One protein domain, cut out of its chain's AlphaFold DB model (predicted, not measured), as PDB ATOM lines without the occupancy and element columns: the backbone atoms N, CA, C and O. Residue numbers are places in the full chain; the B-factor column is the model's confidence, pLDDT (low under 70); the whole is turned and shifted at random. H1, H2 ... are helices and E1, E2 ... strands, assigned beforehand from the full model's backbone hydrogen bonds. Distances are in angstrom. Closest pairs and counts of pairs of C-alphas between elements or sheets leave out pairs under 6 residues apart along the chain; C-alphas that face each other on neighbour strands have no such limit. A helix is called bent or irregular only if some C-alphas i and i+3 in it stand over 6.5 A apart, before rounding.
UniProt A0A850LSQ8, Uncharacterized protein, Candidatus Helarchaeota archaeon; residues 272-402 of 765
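This is residues 272 to 402 of the 765 residues of an uncharacterized protein of Candidatus Helarchaeota archaeon (UniProt A0A850LSQ8). Two long helices, H2 and H5, run side by side in opposite ways as one layer, and H1, H4 and H3 lie in a row over one side of them, crossing them steeply, with H3 and H4 as a hairpin. A tiny two-strand pairing, E1 with E2, lies at one end of the length, and at the other end residues 289 to 299 stick out. The 131 printed residues hold five named helices and two named strands, in the order H1 H2 E1 H3 H4 E2 H5; the sheet, E1 - E2, is antiparallel and the class is mostly helix. The whole is compact, with a radius of gyration of the C-alphas of 16.2 A, yet elongated, spanning 53 by 28 by 20 A.

H1, residues 272 to 288, touches H5, residues 379 to 402, with residues 272 to 277 alone, at a steep tilt of 58 degrees; the closest C-alphas, of Gln 273 and Tyr 392, are 5.6 A apart. H2, residues 297 to 327, touches H5 at a shallow tilt of 11 degrees, opposite ways, closest at C-alphas of Phe 326 and Trp 380, 4.5 A. E1, residues 331 to 333, and E2, residues 376 to 378, are antiparallel, with N 332 and O 377 at 3.2 A and N 377 and O 332 at 3.0 A, within hydrogen-bond range. H3, residues 334 to 347, and H4, residues 353 to 372, form a helical hairpin at a shallow tilt of 16 degrees, closest at C-alphas of Leu 346 and Lys 354, 6.4 A. H4 is the hub: it also touches H2 at a steep tilt of 61 degrees, C-alphas of Ala 314 and Leu 357 being closest at 6.3 A, and only just touches H1 and H5, with 3 pairs of C-alphas within 8 A each. H1 and H3 are apart. H4 is only just irregular, C-alphas 364 and 367 being 6.6 A apart, and H5 is irregular, C-alphas 381 and 384 being 7.1 A apart. Every O i to N i+4 pair is within hydrogen-bond range in H1 and H3; the counts are 24 of 27 in H2, 12 of 16 in H4 and 17 of 20 in H5.

H1 begins at C-alpha 272, (-0.635, -7.837, -19.558), and is 23.9 A long. H2 measures 45.9 A, H3 19.8 A and H4 28.4 A; E1 measures 7.3 A and E2 7.0 A. H5, 35.6 A, ends at C-alpha 402, (10.892, -17.180, -7.461).

The C-alphas farthest apart, of Arg 296 and Glu 376, are 53.4 A apart. The printed part has no cut and no long link. Mean pLDDT of the printed part is 82.1; the 16 residues under 70 include 348 to 353 and 370 to 374.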
ATOM      1  N   THR A 272      -1.569  -8.905 -19.941       67.25
ATOM      2  CA  THR A 272      -0.635  -7.837 -19.558       67.25
ATOM      3  C   THR A 272       0.550  -8.437 -18.811       67.25
ATOM      4  O   THR A 272       1.692  -8.127 -19.130       67.25
ATOM      5  N   GLN A 273       0.299  -9.376 -17.897       70.94
ATOM      6  CA  GLN A 273       1.340 -10.124 -17.195       70.94
ATOM      7  C   GLN A 273       2.207 -10.961 -18.152       70.94
ATOM      8  O   GLN A 273       3.431 -10.906 -18.068       70.94
ATOM      9  N   SER A 274       1.601 -11.693 -19.094       74.25
ATOM     10  CA  SER A 274       2.339 -12.467 -20.105       74.25
ATOM     11  C   SER A 274       3.171 -11.576 -21.031       74.25
ATOM     12  O   SER A 274       4.325 -11.894 -21.300       74.25
ATOM     13  N   ARG A 275       2.628 -10.430 -21.474       75.81
ATOM     14  CA  ARG A 275       3.368  -9.429 -22.264       75.81
ATOM     15  C   ARG A 275       4.569  -8.899 -21.485       75.81
ATOM     16  O   ARG A 275       5.666  -8.879 -22.024       75.81
ATOM     17  N   PHE A 276       4.390  -8.576 -20.203       78.69
ATOM     18  CA  PHE A 276       5.487  -8.164 -19.325       78.69
ATOM     19  C   PHE A 276       6.573  -9.223 -19.183       78.69
ATOM     20  O   PHE A 276       7.756  -8.896 -19.254       78.69
ATOM     21  N   LEU A 277       6.175 -10.475 -18.948       81.00
ATOM     22  CA  LEU A 277       7.111 -11.584 -18.820       81.00
ATOM     23  C   LEU A 277       7.903 -11.768 -20.110       81.00
ATOM     24  O   LEU A 277       9.126 -11.788 -20.042       81.00
ATOM     25  N   SER A 278       7.227 -11.822 -21.262       83.56
ATOM     26  CA  SER A 278       7.876 -11.915 -22.576       83.56
ATOM     27  C   SER A 278       8.843 -10.755 -22.785       83.56
ATOM     28  O   SER A 278      10.024 -10.973 -23.016       83.56
ATOM     29  N   PHE A 279       8.377  -9.520 -22.590       84.25
ATOM     30  CA  PHE A 279       9.180  -8.317 -22.769       84.25
ATOM     31  C   PHE A 279      10.443  -8.306 -21.896       84.25
ATOM     32  O   PHE A 279      11.550  -8.060 -22.386       84.25
ATOM     33  N   PHE A 280      10.290  -8.558 -20.593       86.19
ATOM     34  CA  PHE A 280      11.424  -8.575 -19.675       86.19
ATOM     35  C   PHE A 280      12.385  -9.715 -20.018       86.19
ATOM     36  O   PHE A 280      13.598  -9.511 -19.996       86.19
ATOM     37  N   LEU A 281      11.866 -10.903 -20.343       87.38
ATOM     38  CA  LEU A 281      12.685 -12.055 -20.702       87.38
ATOM     39  C   LEU A 281      13.441 -11.834 -22.008       87.38
ATOM     40  O   LEU A 281      14.629 -12.132 -22.038       87.38
ATOM     41  N   ASP A 282      12.823 -11.256 -23.034       86.19
ATOM     42  CA  ASP A 282      13.491 -10.911 -24.292       86.19
ATOM     43  C   ASP A 282      14.637  -9.928 -24.041       86.19
ATOM     44  O   ASP A 282      15.770 -10.141 -24.475       86.19
ATOM     45  N   TYR A 283      14.375  -8.885 -23.249       85.56
ATOM     46  CA  TYR A 283      15.397  -7.934 -22.829       85.56
ATOM     47  C   TYR A 283      16.539  -8.607 -22.044       85.56
ATOM     48  O   TYR A 283      17.717  -8.352 -22.317       85.56
ATOM     49  N   PHE A 284      16.206  -9.490 -21.103       87.81
ATOM     50  CA  PHE A 284      17.173 -10.220 -20.289       87.81
ATOM     51  C   PHE A 284      18.005 -11.204 -21.124       87.81
ATOM     52  O   PHE A 284      19.224 -11.276 -20.965       87.81
ATOM     53  N   ILE A 285      17.374 -11.918 -22.055       87.69
ATOM     54  CA  ILE A 285      18.009 -12.859 -22.982       87.69
ATOM     55  C   ILE A 285      18.943 -12.123 -23.943       87.69
ATOM     56  O   ILE A 285      20.050 -12.604 -24.189       87.69
ATOM     57  N   ASP A 286      18.546 -10.962 -24.463       85.75
ATOM     58  CA  ASP A 286      19.394 -10.130 -25.323       85.75
ATOM     59  C   ASP A 286      20.610  -9.581 -24.576       85.75
ATOM     60  O   ASP A 286      21.717  -9.528 -25.120       85.75
ATOM     61  N   MET A 287      20.422  -9.178 -23.318       85.88
ATOM     62  CA  MET A 287      21.513  -8.741 -22.451       85.88
ATOM     63  C   MET A 287      22.480  -9.899 -22.187       85.88
ATOM     64  O   MET A 287      23.683  -9.765 -22.428       85.88
ATOM     65  N   ILE A 288      21.955 -11.058 -21.786       87.06
ATOM     66  CA  ILE A 288      22.758 -12.245 -21.494       87.06
ATOM     67  C   ILE A 288      23.426 -12.812 -22.750       87.06
ATOM     68  O   ILE A 288      24.524 -13.362 -22.674       87.06
ATOM     69  N   GLY A 289      22.808 -12.656 -23.919       79.50
ATOM     70  CA  GLY A 289      23.355 -13.086 -25.205       79.50
ATOM     71  C   GLY A 289      24.698 -12.438 -25.554       79.50
ATOM     72  O   GLY A 289      25.392 -12.930 -26.436       79.50
ATOM     73  N   ARG A 290      25.096 -11.374 -24.844       82.06
ATOM     74  CA  ARG A 290      26.417 -10.733 -24.966       82.06
ATOM     75  C   ARG A 290      27.528 -11.493 -24.236       82.06
ATOM     76  O   ARG A 290      28.702 -11.205 -24.455       82.06
ATOM     77  N   TYR A 291      27.190 -12.451 -23.374       80.88
ATOM     78  CA  TYR A 291      28.163 -13.355 -22.766       80.88
ATOM     79  C   TYR A 291      28.444 -14.525 -23.715       80.88
ATOM     80  O   TYR A 291      27.721 -15.517 -23.732       80.88
ATOM     81  N   GLU A 292      29.529 -14.429 -24.485       69.94
ATOM     82  CA  GLU A 292      29.941 -15.483 -25.431       69.94
ATOM     83  C   GLU A 292      30.545 -16.720 -24.736       69.94
ATOM     84  O   GLU A 292      30.553 -17.822 -25.282       69.94
ATOM     85  N   ALA A 293      31.058 -16.561 -23.513       85.75
ATOM     86  CA  ALA A 293      31.675 -17.653 -22.770       85.75
ATOM     87  C   ALA A 293      30.623 -18.586 -22.153       85.75
ATOM     88  O   ALA A 293      29.702 -18.131 -21.475       85.75
ATOM     89  N   LYS A 294      30.826 -19.901 -22.298       88.12
ATOM     90  CA  LYS A 294      30.038 -20.928 -21.601       88.12
ATOM     91  C   LYS A 294      30.140 -20.745 -20.080       88.12
ATOM     92  O   LYS A 294      31.230 -20.520 -19.549       88.12
ATOM     93  N   LYS A 295      29.012 -20.848 -19.375       88.88
ATOM     94  CA  LYS A 295      28.904 -20.684 -17.916       88.88
ATOM     95  C   LYS A 295      28.165 -21.860 -17.280       88.88
ATOM     96  O   LYS A 295      27.533 -22.664 -17.960       88.88
ATOM     97  N   ARG A 296      28.285 -21.957 -15.958       89.00
ATOM     98  CA  ARG A 296      27.437 -22.802 -15.110       89.00
ATOM     99  C   ARG A 296      26.048 -22.165 -14.953       89.00
ATOM    100  O   ARG A 296      25.863 -20.997 -15.293       89.00
ATOM    101  N   PHE A 297      25.077 -22.933 -14.463       88.50
ATOM    102  CA  PHE A 297      23.683 -22.486 -14.345       88.50
ATOM    103  C   PHE A 297      23.509 -21.448 -13.226       88.50
ATOM    104  O   PHE A 297      22.718 -20.515 -13.359       88.50
ATOM    105  N   ASP A 298      24.292 -21.575 -12.152       88.56
ATOM    106  CA  ASP A 298      24.308 -20.677 -10.986       88.56
ATOM    107  C   ASP A 298      24.570 -19.211 -11.354       88.56
ATOM    108  O   ASP A 298      24.031 -18.313 -10.708       88.56
ATOM    109  N   PHE A 299      25.322 -18.972 -12.432       90.31
ATOM    110  CA  PHE A 299      25.620 -17.650 -12.980       90.31
ATOM    111  C   PHE A 299      24.367 -16.798 -13.228       90.31
ATOM    112  O   PHE A 299      24.404 -15.585 -13.029       90.31
ATOM    113  N   LEU A 300      23.248 -17.407 -13.633       91.12
ATOM    114  CA  LEU A 300      22.040 -16.671 -14.017       91.12
ATOM    115  C   LEU A 300      21.309 -16.030 -12.831       91.12
ATOM    116  O   LEU A 300      20.610 -15.038 -13.014       91.12
ATOM    117  N   ILE A 301      21.462 -16.565 -11.619       91.19
ATOM    118  CA  ILE A 301      20.727 -16.088 -10.438       91.19
ATOM    119  C   ILE A 301      21.160 -14.686  -9.993       91.19
ATOM    120  O   ILE A 301      20.284 -13.828  -9.867       91.19
ATOM    121  N   PRO A 302      22.453 -14.413  -9.724       91.62
ATOM    122  CA  PRO A 302      22.883 -13.068  -9.356       91.62
ATOM    123  C   PRO A 302      22.649 -12.075 -10.500       91.62
ATOM    124  O   PRO A 302      22.170 -10.978 -10.242       91.62
ATOM    125  N   VAL A 303      22.867 -12.491 -11.753       91.50
ATOM    126  CA  VAL A 303      22.651 -11.647 -12.941       91.50
ATOM    127  C   VAL A 303      21.180 -11.247 -13.090       91.50
ATOM    128  O   VAL A 303      20.888 -10.074 -13.305       91.50
ATOM    129  N   LEU A 304      20.234 -12.181 -12.910       91.31
ATOM    130  CA  LEU A 304      18.804 -11.850 -12.909       91.31
ATOM    131  C   LEU A 304      18.465 -10.871 -11.785       91.31
ATOM    132  O   LEU A 304      17.705  -9.934 -12.004       91.31
ATOM    133  N   ARG A 305      18.996 -11.089 -10.576       91.25
ATOM    134  CA  ARG A 305      18.706 -10.224  -9.426       91.25
ATOM    135  C   ARG A 305      19.189  -8.796  -9.653       91.25
ATOM    136  O   ARG A 305      18.434  -7.874  -9.376       91.25
ATOM    137  N   GLU A 306      20.405  -8.626 -10.162       91.38
ATOM    138  CA  GLU A 306      20.948  -7.308 -10.500       91.38
ATOM    139  C   GLU A 306      20.090  -6.613 -11.564       91.38
ATOM    140  O   GLU A 306      19.684  -5.466 -11.372       91.38
ATOM    141  N   GLU A 307      19.727  -7.319 -12.636       89.31
ATOM    142  CA  GLU A 307      18.929  -6.736 -13.719       89.31
ATOM    143  C   GLU A 307      17.495  -6.398 -13.287       89.31
ATOM    144  O   GLU A 307      16.926  -5.383 -13.689       89.31
ATOM    145  N   VAL A 308      16.902  -7.216 -12.416       90.62
ATOM    146  CA  VAL A 308      15.589  -6.931 -11.835       90.62
ATOM    147  C   VAL A 308      15.597  -5.623 -11.039       90.62
ATOM    148  O   VAL A 308      14.621  -4.874 -11.113       90.62
ATOM    149  N   GLU A 309      16.662  -5.317 -10.296       90.44
ATOM    150  CA  GLU A 309      16.748  -4.050  -9.559       90.44
ATOM    151  C   GLU A 309      16.858  -2.849 -10.508       90.44
ATOM    152  O   GLU A 309      16.116  -1.878 -10.347       90.44
ATOM    153  N   VAL A 310      17.674  -2.952 -11.566       88.81
ATOM    154  CA  VAL A 310      17.747  -1.928 -12.629       88.81
ATOM    155  C   VAL A 310      16.366  -1.678 -13.238       88.81
ATOM    156  O   VAL A 310      15.943  -0.530 -13.413       88.81
ATOM    157  N   TYR A 311      15.627  -2.754 -13.511       87.81
ATOM    158  CA  TYR A 311      14.280  -2.677 -14.056       87.81
ATOM    159  C   TYR A 311      13.273  -2.050 -13.084       87.81
ATOM    160  O   TYR A 311      12.488  -1.188 -13.481       87.81
ATOM    161  N   ARG A 312      13.302  -2.433 -11.801       89.62
ATOM    162  CA  ARG A 312      12.439  -1.857 -10.754       89.62
ATOM    163  C   ARG A 312      12.652  -0.356 -10.607       89.62
ATOM    164  O   ARG A 312      11.678   0.382 -10.453       89.62
ATOM    165  N   ASP A 313      13.893   0.104 -10.676       89.00
ATOM    166  CA  ASP A 313      14.209   1.529 -10.584       89.00
ATOM    167  C   ASP A 313      13.741   2.308 -11.820       89.00
ATOM    168  O   ASP A 313      13.189   3.408 -11.690       89.00
ATOM    169  N   ALA A 314      13.862   1.718 -13.014       88.19
ATOM    170  CA  ALA A 314      13.278   2.280 -14.230       88.19
ATOM    171  C   ALA A 314      11.742   2.346 -14.144       88.19
ATOM    172  O   ALA A 314      11.153   3.375 -14.472       88.19
ATOM    173  N   LEU A 315      11.092   1.298 -13.631       89.31
ATOM    174  CA  LEU A 315       9.639   1.237 -13.468       89.31
ATOM    175  C   LEU A 315       9.120   2.294 -12.474       89.31
ATOM    176  O   LEU A 315       8.134   2.971 -12.759       89.31
ATOM    177  N   LYS A 316       9.809   2.501 -11.342       90.00
ATOM    178  CA  LYS A 316       9.493   3.583 -10.386       90.00
ATOM    179  C   LYS A 316       9.659   4.966 -11.015       90.00
ATOM    180  O   LYS A 316       8.814   5.839 -10.824       90.00
ATOM    181  N   SER A 317      10.734   5.163 -11.779       89.12
ATOM    182  CA  SER A 317      11.003   6.429 -12.476       89.12
ATOM    183  C   SER A 317       9.940   6.722 -13.540       89.12
ATOM    184  O   SER A 317       9.475   7.860 -13.669       89.12
ATOM    185  N   PHE A 318       9.505   5.685 -14.261       90.38
ATOM    186  CA  PHE A 318       8.389   5.746 -15.196       90.38
ATOM    187  C   PHE A 318       7.084   6.120 -14.487       90.38
ATOM    188  O   PHE A 318       6.438   7.085 -14.893       90.38
ATOM    189  N   GLN A 319       6.734   5.431 -13.394       90.88
ATOM    190  CA  GLN A 319       5.531   5.721 -12.608       90.88
ATOM    191  C   GLN A 319       5.509   7.175 -12.122       90.88
ATOM    192  O   GLN A 319       4.509   7.864 -12.307       90.88
ATOM    193  N   ALA A 320       6.614   7.670 -11.557       89.56
ATOM    194  CA  ALA A 320       6.706   9.049 -11.079       89.56
ATOM    195  C   ALA A 320       6.495  10.071 -12.213       89.56
ATOM    196  O   ALA A 320       5.743  11.034 -12.056       89.56
ATOM    197  N   SER A 321       7.113   9.831 -13.375       88.88
ATOM    198  CA  SER A 321       6.968  10.691 -14.558       88.88
ATOM    199  C   SER A 321       5.542  10.665 -15.117       88.88
ATOM    200  O   SER A 321       5.006  11.705 -15.506       88.88
ATOM    201  N   ALA A 322       4.909   9.489 -15.119       89.19
ATOM    202  CA  ALA A 322       3.533   9.286 -15.550       89.19
ATOM    203  C   ALA A 322       2.532   9.990 -14.630       89.19
ATOM    204  O   ALA A 322       1.673  10.730 -15.100       89.19
ATOM    205  N   GLU A 323       2.680   9.845 -13.312       89.31
ATOM    206  CA  GLU A 323       1.825  10.521 -12.337       89.31
ATOM    207  C   GLU A 323       1.912  12.048 -12.440       89.31
ATOM    208  O   GLU A 323       0.908  12.740 -12.256       89.31
ATOM    209  N   GLU A 324       3.092  12.592 -12.739       88.56
ATOM    210  CA  GLU A 324       3.259  14.025 -12.966       88.56
ATOM    211  C   GLU A 324       2.584  14.485 -14.262       88.56
ATOM    212  O   GLU A 324       1.862  15.485 -14.256       88.56
ATOM    213  N   TYR A 325       2.745  13.729 -15.350       89.12
ATOM    214  CA  TYR A 325       2.042  14.004 -16.601       89.12
ATOM    215  C   TYR A 325       0.520  13.949 -16.414       89.12
ATOM    216  O   TYR A 325      -0.191  14.841 -16.871       89.12
ATOM    217  N   PHE A 326      -0.003  12.978 -15.667       87.06
ATOM    218  CA  PHE A 326      -1.440  12.858 -15.405       87.06
ATOM    219  C   PHE A 326      -1.987  14.025 -14.572       87.06
ATOM    220  O   PHE A 326      -3.120  14.458 -14.791       87.06
ATOM    221  N   LYS A 327      -1.176  14.595 -13.665       87.00
ATOM    222  CA  LYS A 327      -1.521  15.813 -12.905       87.00
ATOM    223  C   LYS A 327      -1.598  17.073 -13.773       87.00
ATOM    224  O   LYS A 327      -2.230  18.034 -13.345       87.00
ATOM    225  N   SER A 328      -1.004  17.081 -14.970       86.06
ATOM    226  CA  SER A 328      -1.084  18.229 -15.890       86.06
ATOM    227  C   SER A 328      -2.506  18.495 -16.399       86.06
ATOM    228  O   SER A 328      -2.814  19.618 -16.790       86.06
ATOM    229  N   GLY A 329      -3.371  17.470 -16.412       81.38
ATOM    230  CA  GLY A 329      -4.758  17.584 -16.869       81.38
ATOM    231  C   GLY A 329      -4.919  17.911 -18.358       81.38
ATOM    232  O   GLY A 329      -6.021  18.272 -18.767       81.38
ATOM    233  N   ILE A 330      -3.853  17.795 -19.166       87.81
ATOM    234  CA  ILE A 330      -3.899  18.024 -20.618       87.81
ATOM    235  C   ILE A 330      -5.019  17.174 -21.220       87.81
ATOM    236  O   ILE A 330      -5.130  15.992 -20.906       87.81
ATOM    237  N   LYS A 331      -5.828  17.780 -22.088       87.44
ATOM    238  CA  LYS A 331      -6.862  17.094 -22.858       87.44
ATOM    239  C   LYS A 331      -6.510  17.185 -24.335       87.44
ATOM    240  O   LYS A 331      -6.393  18.294 -24.854       87.44
ATOM    241  N   THR A 332      -6.300  16.050 -24.987       86.88
ATOM    242  CA  THR A 332      -6.079  15.985 -26.435       86.88
ATOM    243  C   THR A 332      -6.452  14.605 -26.995       86.88
ATOM    244  O   THR A 332      -6.887  13.718 -26.261       86.88
ATOM    245  N   GLU A 333      -6.336  14.422 -28.307       85.19
ATOM    246  CA  GLU A 333      -6.462  13.135 -28.977       85.19
ATOM    247  C   GLU A 333      -5.388  12.146 -28.505       85.19
ATOM    248  O   GLU A 333      -4.232  12.502 -28.263       85.19
ATOM    249  N   PHE A 334      -5.757  10.866 -28.428       81.94
ATOM    250  CA  PHE A 334      -4.887   9.790 -27.950       81.94
ATOM    251  C   PHE A 334      -3.482   9.774 -28.583       81.94
ATOM    252  O   PHE A 334      -2.495   9.656 -27.863       81.94
ATOM    253  N   ASN A 335      -3.351   9.917 -29.908       83.94
ATOM    254  CA  ASN A 335      -2.031   9.869 -30.559       83.94
ATOM    255  C   ASN A 335      -1.143  11.051 -30.152       83.94
ATOM    256  O   ASN A 335       0.043  10.865 -29.892       83.94
ATOM    257  N   GLU A 336      -1.722  12.243 -30.002       85.00
ATOM    258  CA  GLU A 336      -0.982  13.397 -29.494       85.00
ATOM    259  C   GLU A 336      -0.635  13.217 -28.004       85.00
ATOM    260  O   GLU A 336       0.435  13.635 -27.560       85.00
ATOM    261  N   HIS A 337      -1.486  12.529 -27.231       86.94
ATOM    262  CA  HIS A 337      -1.157  12.110 -25.870       86.94
ATOM    263  C   HIS A 337       0.034  11.158 -25.821       86.94
ATOM    264  O   HIS A 337       0.876  11.335 -24.944       86.94
ATOM    265  N   VAL A 338       0.118  10.185 -26.735       86.44
ATOM    266  CA  VAL A 338       1.257   9.261 -26.839       86.44
ATOM    267  C   VAL A 338       2.542  10.047 -27.082       86.44
ATOM    268  O   VAL A 338       3.501   9.877 -26.336       86.44
ATOM    269  N   ASP A 339       2.560  10.956 -28.054       87.25
ATOM    270  CA  ASP A 339       3.770  11.714 -28.384       87.25
ATOM    271  C   ASP A 339       4.188  12.663 -27.251       87.25
ATOM    272  O   ASP A 339       5.353  12.681 -26.842       87.25
ATOM    273  N   LYS A 340       3.232  13.408 -26.677       87.88
ATOM    274  CA  LYS A 340       3.488  14.297 -25.533       87.88
ATOM    275  C   LYS A 340       3.965  13.520 -24.313       87.88
ATOM    276  O   LYS A 340       4.918  13.945 -23.665       87.88
ATOM    277  N   PHE A 341       3.343  12.383 -24.015       87.81
ATOM    278  CA  PHE A 341       3.713  11.566 -22.867       87.81
ATOM    279  C   PHE A 341       5.081  10.902 -23.069       87.81
ATOM    280  O   PHE A 341       5.904  10.921 -22.154       87.81
ATOM    281  N   LYS A 342       5.379  10.408 -24.280       88.44
ATOM    282  CA  LYS A 342       6.702   9.872 -24.635       88.44
ATOM    283  C   LYS A 342       7.781  10.918 -24.392       88.44
ATOM    284  O   LYS A 342       8.748  10.648 -23.687       88.44
ATOM    285  N   ASN A 343       7.598  12.129 -24.913       87.00
ATOM    286  CA  ASN A 343       8.558  13.215 -24.715       87.00
ATOM    287  C   ASN A 343       8.693  13.594 -23.234       87.00
ATOM    288  O   ASN A 343       9.813  13.720 -22.750       87.00
ATOM    289  N   TRP A 344       7.584  13.653 -22.489       87.12
ATOM    290  CA  TRP A 344       7.586  13.949 -21.053       87.12
ATOM    291  C   TRP A 344       8.413  12.950 -20.233       87.12
ATOM    292  O   TRP A 344       9.194  13.343 -19.366       87.12
ATOM    293  N   VAL A 345       8.268  11.652 -20.519       83.81
ATOM    294  CA  VAL A 345       9.051  10.585 -19.872       83.81
ATOM    295  C   VAL A 345      10.531  10.692 -20.253       83.81
ATOM    296  O   VAL A 345      11.409  10.474 -19.419       83.81
ATOM    297  N   LEU A 346      10.831  11.053 -21.504       81.75
ATOM    298  CA  LEU A 346      12.195  11.072 -22.030       81.75
ATOM    299  C   LEU A 346      13.008  12.305 -21.647       81.75
ATOM    300  O   LEU A 346      14.217  12.173 -21.447       81.75
ATOM    301  N   GLU A 347      12.382  13.475 -21.539       79.00
ATOM    302  CA  GLU A 347      13.033  14.731 -21.140       79.00
ATOM    303  C   GLU A 347      13.604  14.668 -19.720       79.00
ATOM    304  O   GLU A 347      14.594  15.330 -19.417       79.00
ATOM    305  N   LYS A 348      13.026  13.818 -18.865       68.88
ATOM    306  CA  LYS A 348      13.436  13.642 -17.467       68.88
ATOM    307  C   LYS A 348      14.443  12.509 -17.244       68.88
ATOM    308  O   LYS A 348      14.847  12.270 -16.110       68.88
ATOM    309  N   SER A 349      14.863  11.819 -18.307       67.44
ATOM    310  CA  SER A 349      15.732  10.635 -18.236       67.44
ATOM    311  C   SER A 349      17.154  10.902 -18.754       67.44
ATOM    312  O   SER A 349      17.337  11.586 -19.763       67.44
ATOM    313  N   LEU A 350      18.176  10.334 -18.098       58.25
ATOM    314  CA  LEU A 350      19.590  10.458 -18.489       58.25
ATOM    315  C   LEU A 350      20.206   9.096 -18.864       58.25
ATOM    316  O   LEU A 350      19.995   8.090 -18.189       58.25
ATOM    317  N   GLY A 351      21.030   9.072 -19.919       64.44
ATOM    318  CA  GLY A 351      21.913   7.942 -20.249       64.44
ATOM    319  C   GLY A 351      21.204   6.628 -20.622       64.44
ATOM    320  O   GLY A 351      20.219   6.630 -21.357       64.44
ATOM    321  N   GLN A 352      21.733   5.493 -20.141       57.56
ATOM    322  CA  GLN A 352      21.253   4.135 -20.464       57.56
ATOM    323  C   GLN A 352      19.830   3.833 -19.955       57.56
ATOM    324  O   GLN A 352      19.159   2.982 -20.531       57.56
ATOM    325  N   GLN A 353      19.316   4.563 -18.955       68.31
ATOM    326  CA  GLN A 353      17.923   4.420 -18.501       68.31
ATOM    327  C   GLN A 353      16.907   4.821 -19.578       68.31
ATOM    328  O   GLN A 353      15.787   4.317 -19.596       68.31
ATOM    329  N   LYS A 354      17.297   5.700 -20.509       76.75
ATOM    330  CA  LYS A 354      16.403   6.224 -21.543       76.75
ATOM    331  C   LYS A 354      15.885   5.130 -22.479       76.75
ATOM    332  O   LYS A 354      14.709   5.141 -22.814       76.75
ATOM    333  N   SER A 355      16.721   4.170 -22.881       77.00
ATOM    334  CA  SER A 355      16.299   3.086 -23.784       77.00
ATOM    335  C   SER A 355      15.323   2.115 -23.116       77.00
ATOM    336  O   SER A 355      14.357   1.698 -23.749       77.00
ATOM    337  N   LEU A 356      15.534   1.793 -21.837       81.25
ATOM    338  CA  LEU A 356      14.634   0.934 -21.070       81.25
ATOM    339  C   LEU A 356      13.291   1.627 -20.792       81.25
ATOM    340  O   LEU A 356      12.243   1.008 -20.945       81.25
ATOM    341  N   LEU A 357      13.307   2.926 -20.476       84.62
ATOM    342  CA  LEU A 357      12.090   3.724 -20.291       84.62
ATOM    343  C   LEU A 357      11.253   3.840 -21.572       84.62
ATOM    344  O   LEU A 357      10.031   3.765 -21.488       84.62
ATOM    345  N   ILE A 358      11.883   3.978 -22.750       82.38
ATOM    346  CA  ILE A 358      11.171   3.940 -24.044       82.38
ATOM    347  C   ILE A 358      10.423   2.620 -24.191       82.38
ATOM    348  O   ILE A 358       9.244   2.621 -24.527       82.38
ATOM    349  N   LYS A 359      11.102   1.508 -23.908       80.81
ATOM    350  CA  LYS A 359      10.508   0.182 -24.030       80.81
ATOM    351  C   LYS A 359       9.352  -0.028 -23.040       80.81
ATOM    352  O   LYS A 359       8.289  -0.477 -23.445       80.81
ATOM    353  N   ILE A 360       9.515   0.374 -21.774       87.06
ATOM    354  CA  ILE A 360       8.440   0.336 -20.760       87.06
ATOM    355  C   ILE A 360       7.237   1.182 -21.204       87.06
ATOM    356  O   ILE A 360       6.093   0.757 -21.064       87.06
ATOM    357  N   PHE A 361       7.486   2.369 -21.762       87.81
ATOM    358  CA  PHE A 361       6.439   3.232 -22.298       87.81
ATOM    359  C   PHE A 361       5.688   2.577 -23.466       87.81
ATOM    360  O   PHE A 361       4.461   2.641 -23.518       87.81
ATOM    361  N   GLU A 362       6.402   1.949 -24.400       84.44
ATOM    362  CA  GLU A 362       5.805   1.273 -25.557       84.44
ATOM    363  C   GLU A 362       4.914   0.100 -25.122       84.44
ATOM    364  O   GLU A 362       3.777  -0.003 -25.593       84.44
ATOM    365  N   GLU A 363       5.364  -0.690 -24.143       82.44
ATOM    366  CA  GLU A 363       4.568  -1.762 -23.530       82.44
ATOM    367  C   GLU A 363       3.342  -1.240 -22.763       82.44
ATOM    368  O   GLU A 363       2.278  -1.856 -22.807       82.44
ATOM    369  N   PHE A 364       3.447  -0.088 -22.090       84.75
ATOM    370  CA  PHE A 364       2.302   0.549 -21.428       84.75
ATOM    371  C   PHE A 364       1.256   1.044 -22.434       84.75
ATOM    372  O   PHE A 364       0.058   0.852 -22.240       84.75
ATOM    373  N   ILE A 365       1.690   1.688 -23.520       84.00
ATOM    374  CA  ILE A 365       0.787   2.359 -24.464       84.00
ATOM    375  C   ILE A 365       0.084   1.387 -25.407       84.00
ATOM    376  O   ILE A 365      -1.057   1.655 -25.788       84.00
ATOM    377  N   GLY A 366       0.723   0.274 -25.779       76.38
ATOM    378  CA  GLY A 366       0.146  -0.723 -26.688       76.38
ATOM    379  C   GLY A 366      -1.280  -1.154 -26.299       76.38
ATOM    380  O   GLY A 366      -2.204  -0.924 -27.081       76.38
ATOM    381  N   PRO A 367      -1.498  -1.697 -25.085       66.56
ATOM    382  CA  PRO A 367      -2.820  -2.097 -24.601       66.56
ATOM    383  C   PRO A 367      -3.828  -0.947 -24.486       66.56
ATOM    384  O   PRO A 367      -5.027  -1.172 -24.627       66.56
ATOM    385  N   VAL A 368      -3.369   0.273 -24.191       70.19
ATOM    386  CA  VAL A 368      -4.246   1.440 -23.997       70.19
ATOM    387  C   VAL A 368      -4.723   2.001 -25.344       70.19
ATOM    388  O   VAL A 368      -5.864   2.450 -25.470       70.19
ATOM    389  N   ARG A 369      -3.879   1.916 -26.383       72.62
ATOM    390  CA  ARG A 369      -4.212   2.298 -27.766       72.62
ATOM    391  C   ARG A 369      -5.366   1.475 -28.333       72.62
ATOM    392  O   ARG A 369      -6.200   2.027 -29.046       72.62
ATOM    393  N   GLU A 370      -5.411   0.183 -28.011       62.69
ATOM    394  CA  GLU A 370      -6.462  -0.741 -28.462       62.69
ATOM    395  C   GLU A 370      -7.847  -0.388 -27.877       62.69
ATOM    396  O   GLU A 370      -8.857  -0.613 -28.540       62.69
ATOM    397  N   GLU A 371      -7.919   0.215 -26.683       56.44
ATOM    398  CA  GLU A 371      -9.194   0.500 -26.005       56.44
ATOM    399  C   GLU A 371      -9.760   1.902 -26.239       56.44
ATOM    400  O   GLU A 371     -10.974   2.074 -26.381       56.44
ATOM    401  N   LEU A 372      -8.908   2.928 -26.241       60.78
ATOM    402  CA  LEU A 372      -9.380   4.316 -26.233       60.78
ATOM    403  C   LEU A 372      -9.608   4.883 -27.645       60.78
ATOM    404  O   LEU A 372     -10.412   5.806 -27.813       60.78
ATOM    405  N   GLY A 373      -8.982   4.297 -28.675       61.53
ATOM    406  CA  GLY A 373      -9.050   4.784 -30.058       61.53
ATOM    407  C   GLY A 373      -8.575   6.239 -30.204       61.53
ATOM    408  O   GLY A 373      -7.900   6.773 -29.332       61.53
ATOM    409  N   ASN A 374      -8.951   6.925 -31.290       65.56
ATOM    410  CA  ASN A 374      -8.588   8.338 -31.527       65.56
ATOM    411  C   ASN A 374      -9.523   9.336 -30.808       65.56
ATOM    412  O   ASN A 374      -9.906  10.353 -31.379       65.56
ATOM    413  N   LYS A 375      -9.967   9.037 -29.584       70.50
ATOM    414  CA  LYS A 375     -10.830   9.959 -28.831       70.50
ATOM    415  C   LYS A 375     -10.004  11.057 -28.167       70.50
ATOM    416  O   LYS A 375      -8.855  10.832 -27.785       70.50
ATOM    417  N   GLU A 376     -10.620  12.227 -27.992       78.94
ATOM    418  CA  GLU A 376     -10.142  13.194 -27.009       78.94
ATOM    419  C   GLU A 376     -10.334  12.617 -25.612       78.94
ATOM    420  O   GLU A 376     -11.455  12.293 -25.214       78.94
ATOM    421  N   ILE A 377      -9.244  12.539 -24.868       81.06
ATOM    422  CA  ILE A 377      -9.198  12.032 -23.500       81.06
ATOM    423  C   ILE A 377      -8.389  13.007 -22.653       81.06
ATOM    424  O   ILE A 377      -7.666  13.850 -23.180       81.06
ATOM    425  N   ALA A 378      -8.558  12.955 -21.338       83.62
ATOM    426  CA  ALA A 378      -7.752  13.748 -20.419       83.62
ATOM    427  C   ALA A 378      -6.612  12.902 -19.842       83.62
ATOM    428  O   ALA A 378      -6.780  11.721 -19.553       83.62
ATOM    429  N   ALA A 379      -5.455  13.517 -19.584       82.69
ATOM    430  CA  ALA A 379      -4.267  12.816 -19.094       82.69
ATOM    431  C   ALA A 379      -4.509  12.021 -17.789       82.69
ATOM    432  O   ALA A 379      -3.861  11.006 -17.559       82.69
ATOM    433  N   TRP A 380      -5.447  12.437 -16.932       79.06
ATOM    434  CA  TRP A 380      -5.765  11.720 -15.691       79.06
ATOM    435  C   TRP A 380      -6.547  10.414 -15.911       79.06
ATOM    436  O   TRP A 380      -6.532   9.552 -15.032       79.06
ATOM    437  N   GLU A 381      -7.188  10.236 -17.069       76.25
ATOM    438  CA  GLU A 381      -7.964   9.033 -17.408       76.25
ATOM    439  C   GLU A 381      -7.064   7.804 -17.622       76.25
ATOM    440  O   GLU A 381      -7.525   6.675 -17.500       76.25
ATOM    441  N   PHE A 382      -5.756   8.004 -17.824       77.44
ATOM    442  CA  PHE A 382      -4.748   6.940 -17.902       77.44
ATOM    443  C   PHE A 382      -4.333   6.367 -16.533       77.44
ATOM    444  O   PHE A 382      -3.622   5.364 -16.463       77.44
ATOM    445  N   LYS A 383      -4.731   6.999 -15.421       75.50
ATOM    446  CA  LYS A 383      -4.264   6.630 -14.075       75.50
ATOM    447  C   LYS A 383      -4.646   5.203 -13.639       75.50
ATOM    448  O   LYS A 383      -3.782   4.538 -13.064       75.50
ATOM    449  N   PRO A 384      -5.876   4.700 -13.878       69.69
ATOM    450  CA  PRO A 384      -6.223   3.312 -13.563       69.69
ATOM    451  C   PRO A 384      -5.360   2.305 -14.330       69.69
ATOM    452  O   PRO A 384      -4.861   1.357 -13.728       69.69
ATOM    453  N   GLU A 385      -5.110   2.566 -15.617       74.62
ATOM    454  CA  GLU A 385      -4.255   1.733 -16.473       74.62
ATOM    455  C   GLU A 385      -2.813   1.696 -15.966       74.62
ATOM    456  O   GLU A 385      -2.200   0.632 -15.932       74.62
ATOM    457  N   LEU A 386      -2.269   2.836 -15.519       79.88
ATOM    458  CA  LEU A 386      -0.928   2.882 -14.929       79.88
ATOM    459  C   LEU A 386      -0.855   2.054 -13.646       79.88
ATOM    460  O   LEU A 386       0.075   1.272 -13.486       79.88
ATOM    461  N   ASN A 387      -1.822   2.201 -12.738       73.94
ATOM    462  CA  ASN A 387      -1.827   1.437 -11.488       73.94
ATOM    463  C   ASN A 387      -1.865  -0.071 -11.761       73.94
ATOM    464  O   ASN A 387      -1.067  -0.817 -11.193       73.94
ATOM    465  N   PHE A 388      -2.740  -0.495 -12.676       69.75
ATOM    466  CA  PHE A 388      -2.832  -1.882 -13.122       69.75
ATOM    467  C   PHE A 388      -1.505  -2.360 -13.732       69.75
ATOM    468  O   PHE A 388      -0.962  -3.384 -13.326       69.75
ATOM    469  N   PHE A 389      -0.929  -1.587 -14.655       78.62
ATOM    470  CA  PHE A 389       0.349  -1.893 -15.297       78.62
ATOM    471  C   PHE A 389       1.480  -2.094 -14.278       78.62
ATOM    472  O   PHE A 389       2.182  -3.102 -14.328       78.62
ATOM    473  N   ILE A 390       1.632  -1.177 -13.318       82.56
ATOM    474  CA  ILE A 390       2.683  -1.237 -12.293       82.56
ATOM    475  C   ILE A 390       2.499  -2.433 -11.350       82.56
ATOM    476  O   ILE A 390       3.480  -3.083 -10.976       82.56
ATOM    477  N   GLU A 391       1.265  -2.748 -10.956       77.50
ATOM    478  CA  GLU A 391       0.974  -3.891 -10.086       77.50
ATOM    479  C   GLU A 391       1.372  -5.216 -10.754       77.50
ATOM    480  O   GLU A 391       2.156  -5.990 -10.192       77.50
ATOM    481  N   TYR A 392       0.923  -5.444 -11.993       75.69
ATOM    482  CA  TYR A 392       1.237  -6.667 -12.737       75.69
ATOM    483  C   TYR A 392       2.713  -6.768 -13.130       75.69
ATOM    484  O   TYR A 392       3.260  -7.874 -13.133       75.69
ATOM    485  N   ALA A 393       3.393  -5.646 -13.385       82.50
ATOM    486  CA  ALA A 393       4.841  -5.616 -13.588       82.50
ATOM    487  C   ALA A 393       5.593  -6.157 -12.363       82.50
ATOM    488  O   ALA A 393       6.401  -7.081 -12.464       82.50
ATOM    489  N   ASN A 394       5.286  -5.618 -11.179       81.38
ATOM    490  CA  ASN A 394       5.927  -6.018  -9.926       81.38
ATOM    491  C   ASN A 394       5.617  -7.471  -9.552       81.38
ATOM    492  O   ASN A 394       6.494  -8.194  -9.061       81.38
ATOM    493  N   HIS A 395       4.388  -7.918  -9.813       79.56
ATOM    494  CA  HIS A 395       4.006  -9.310  -9.621       79.56
ATOM    495  C   HIS A 395       4.789 -10.246 -10.563       79.56
ATOM    496  O   HIS A 395       5.364 -11.235 -10.108       79.56
ATOM    497  N   SER A 396       4.918  -9.886 -11.846       83.31
ATOM    498  CA  SER A 396       5.690 -10.645 -12.848       83.31
ATOM    499  C   SER A 396       7.161 -10.791 -12.466       83.31
ATOM    500  O   SER A 396       7.701 -11.895 -12.472       83.31
ATOM    501  N   ILE A 397       7.798  -9.696 -12.047       86.12
ATOM    502  CA  ILE A 397       9.184  -9.691 -11.560       86.12
ATOM    503  C   ILE A 397       9.362 -10.640 -10.368       86.12
ATOM    504  O   ILE A 397      10.347 -11.374 -10.277       86.12
ATOM    505  N   SER A 398       8.408 -10.633  -9.436       84.25
ATOM    506  CA  SER A 398       8.465 -11.503  -8.258       84.25
ATOM    507  C   SER A 398       8.360 -12.981  -8.651       84.25
ATOM    508  O   SER A 398       9.096 -13.814  -8.116       84.25
ATOM    509  N   ASN A 399       7.517 -13.297  -9.639       84.06
ATOM    510  CA  ASN A 399       7.385 -14.643 -10.201       84.06
ATOM    511  C   ASN A 399       8.666 -15.099 -10.918       84.06
ATOM    512  O   ASN A 399       9.087 -16.244 -10.739       84.06
ATOM    513  N   LEU A 400       9.351 -14.200 -11.635       88.06
ATOM    514  CA  LEU A 400      10.647 -14.480 -12.263       88.06
ATOM    515  C   LEU A 400      11.717 -14.852 -11.231       88.06
ATOM    516  O   LEU A 400      12.353 -15.900 -11.360       88.06
ATOM    517  N   ILE A 401      11.873 -14.046 -10.173       88.06
ATOM    518  CA  ILE A 401      12.852 -14.308  -9.103       88.06
ATOM    519  C   ILE A 401      12.571 -15.646  -8.412       88.06
ATOM    520  O   ILE A 401      13.502 -16.395  -8.118       88.06
ATOM    521  N   ARG A 402      11.297 -15.944  -8.138       85.75
ATOM    522  CA  ARG A 402      10.892 -17.180  -7.461       85.75
ATOM    523  C   ARG A 402      11.012 -18.407  -8.366       85.75
ATOM    524  O   ARG A 402      11.372 -19.477  -7.887       85.75
TER     525      ARG A 402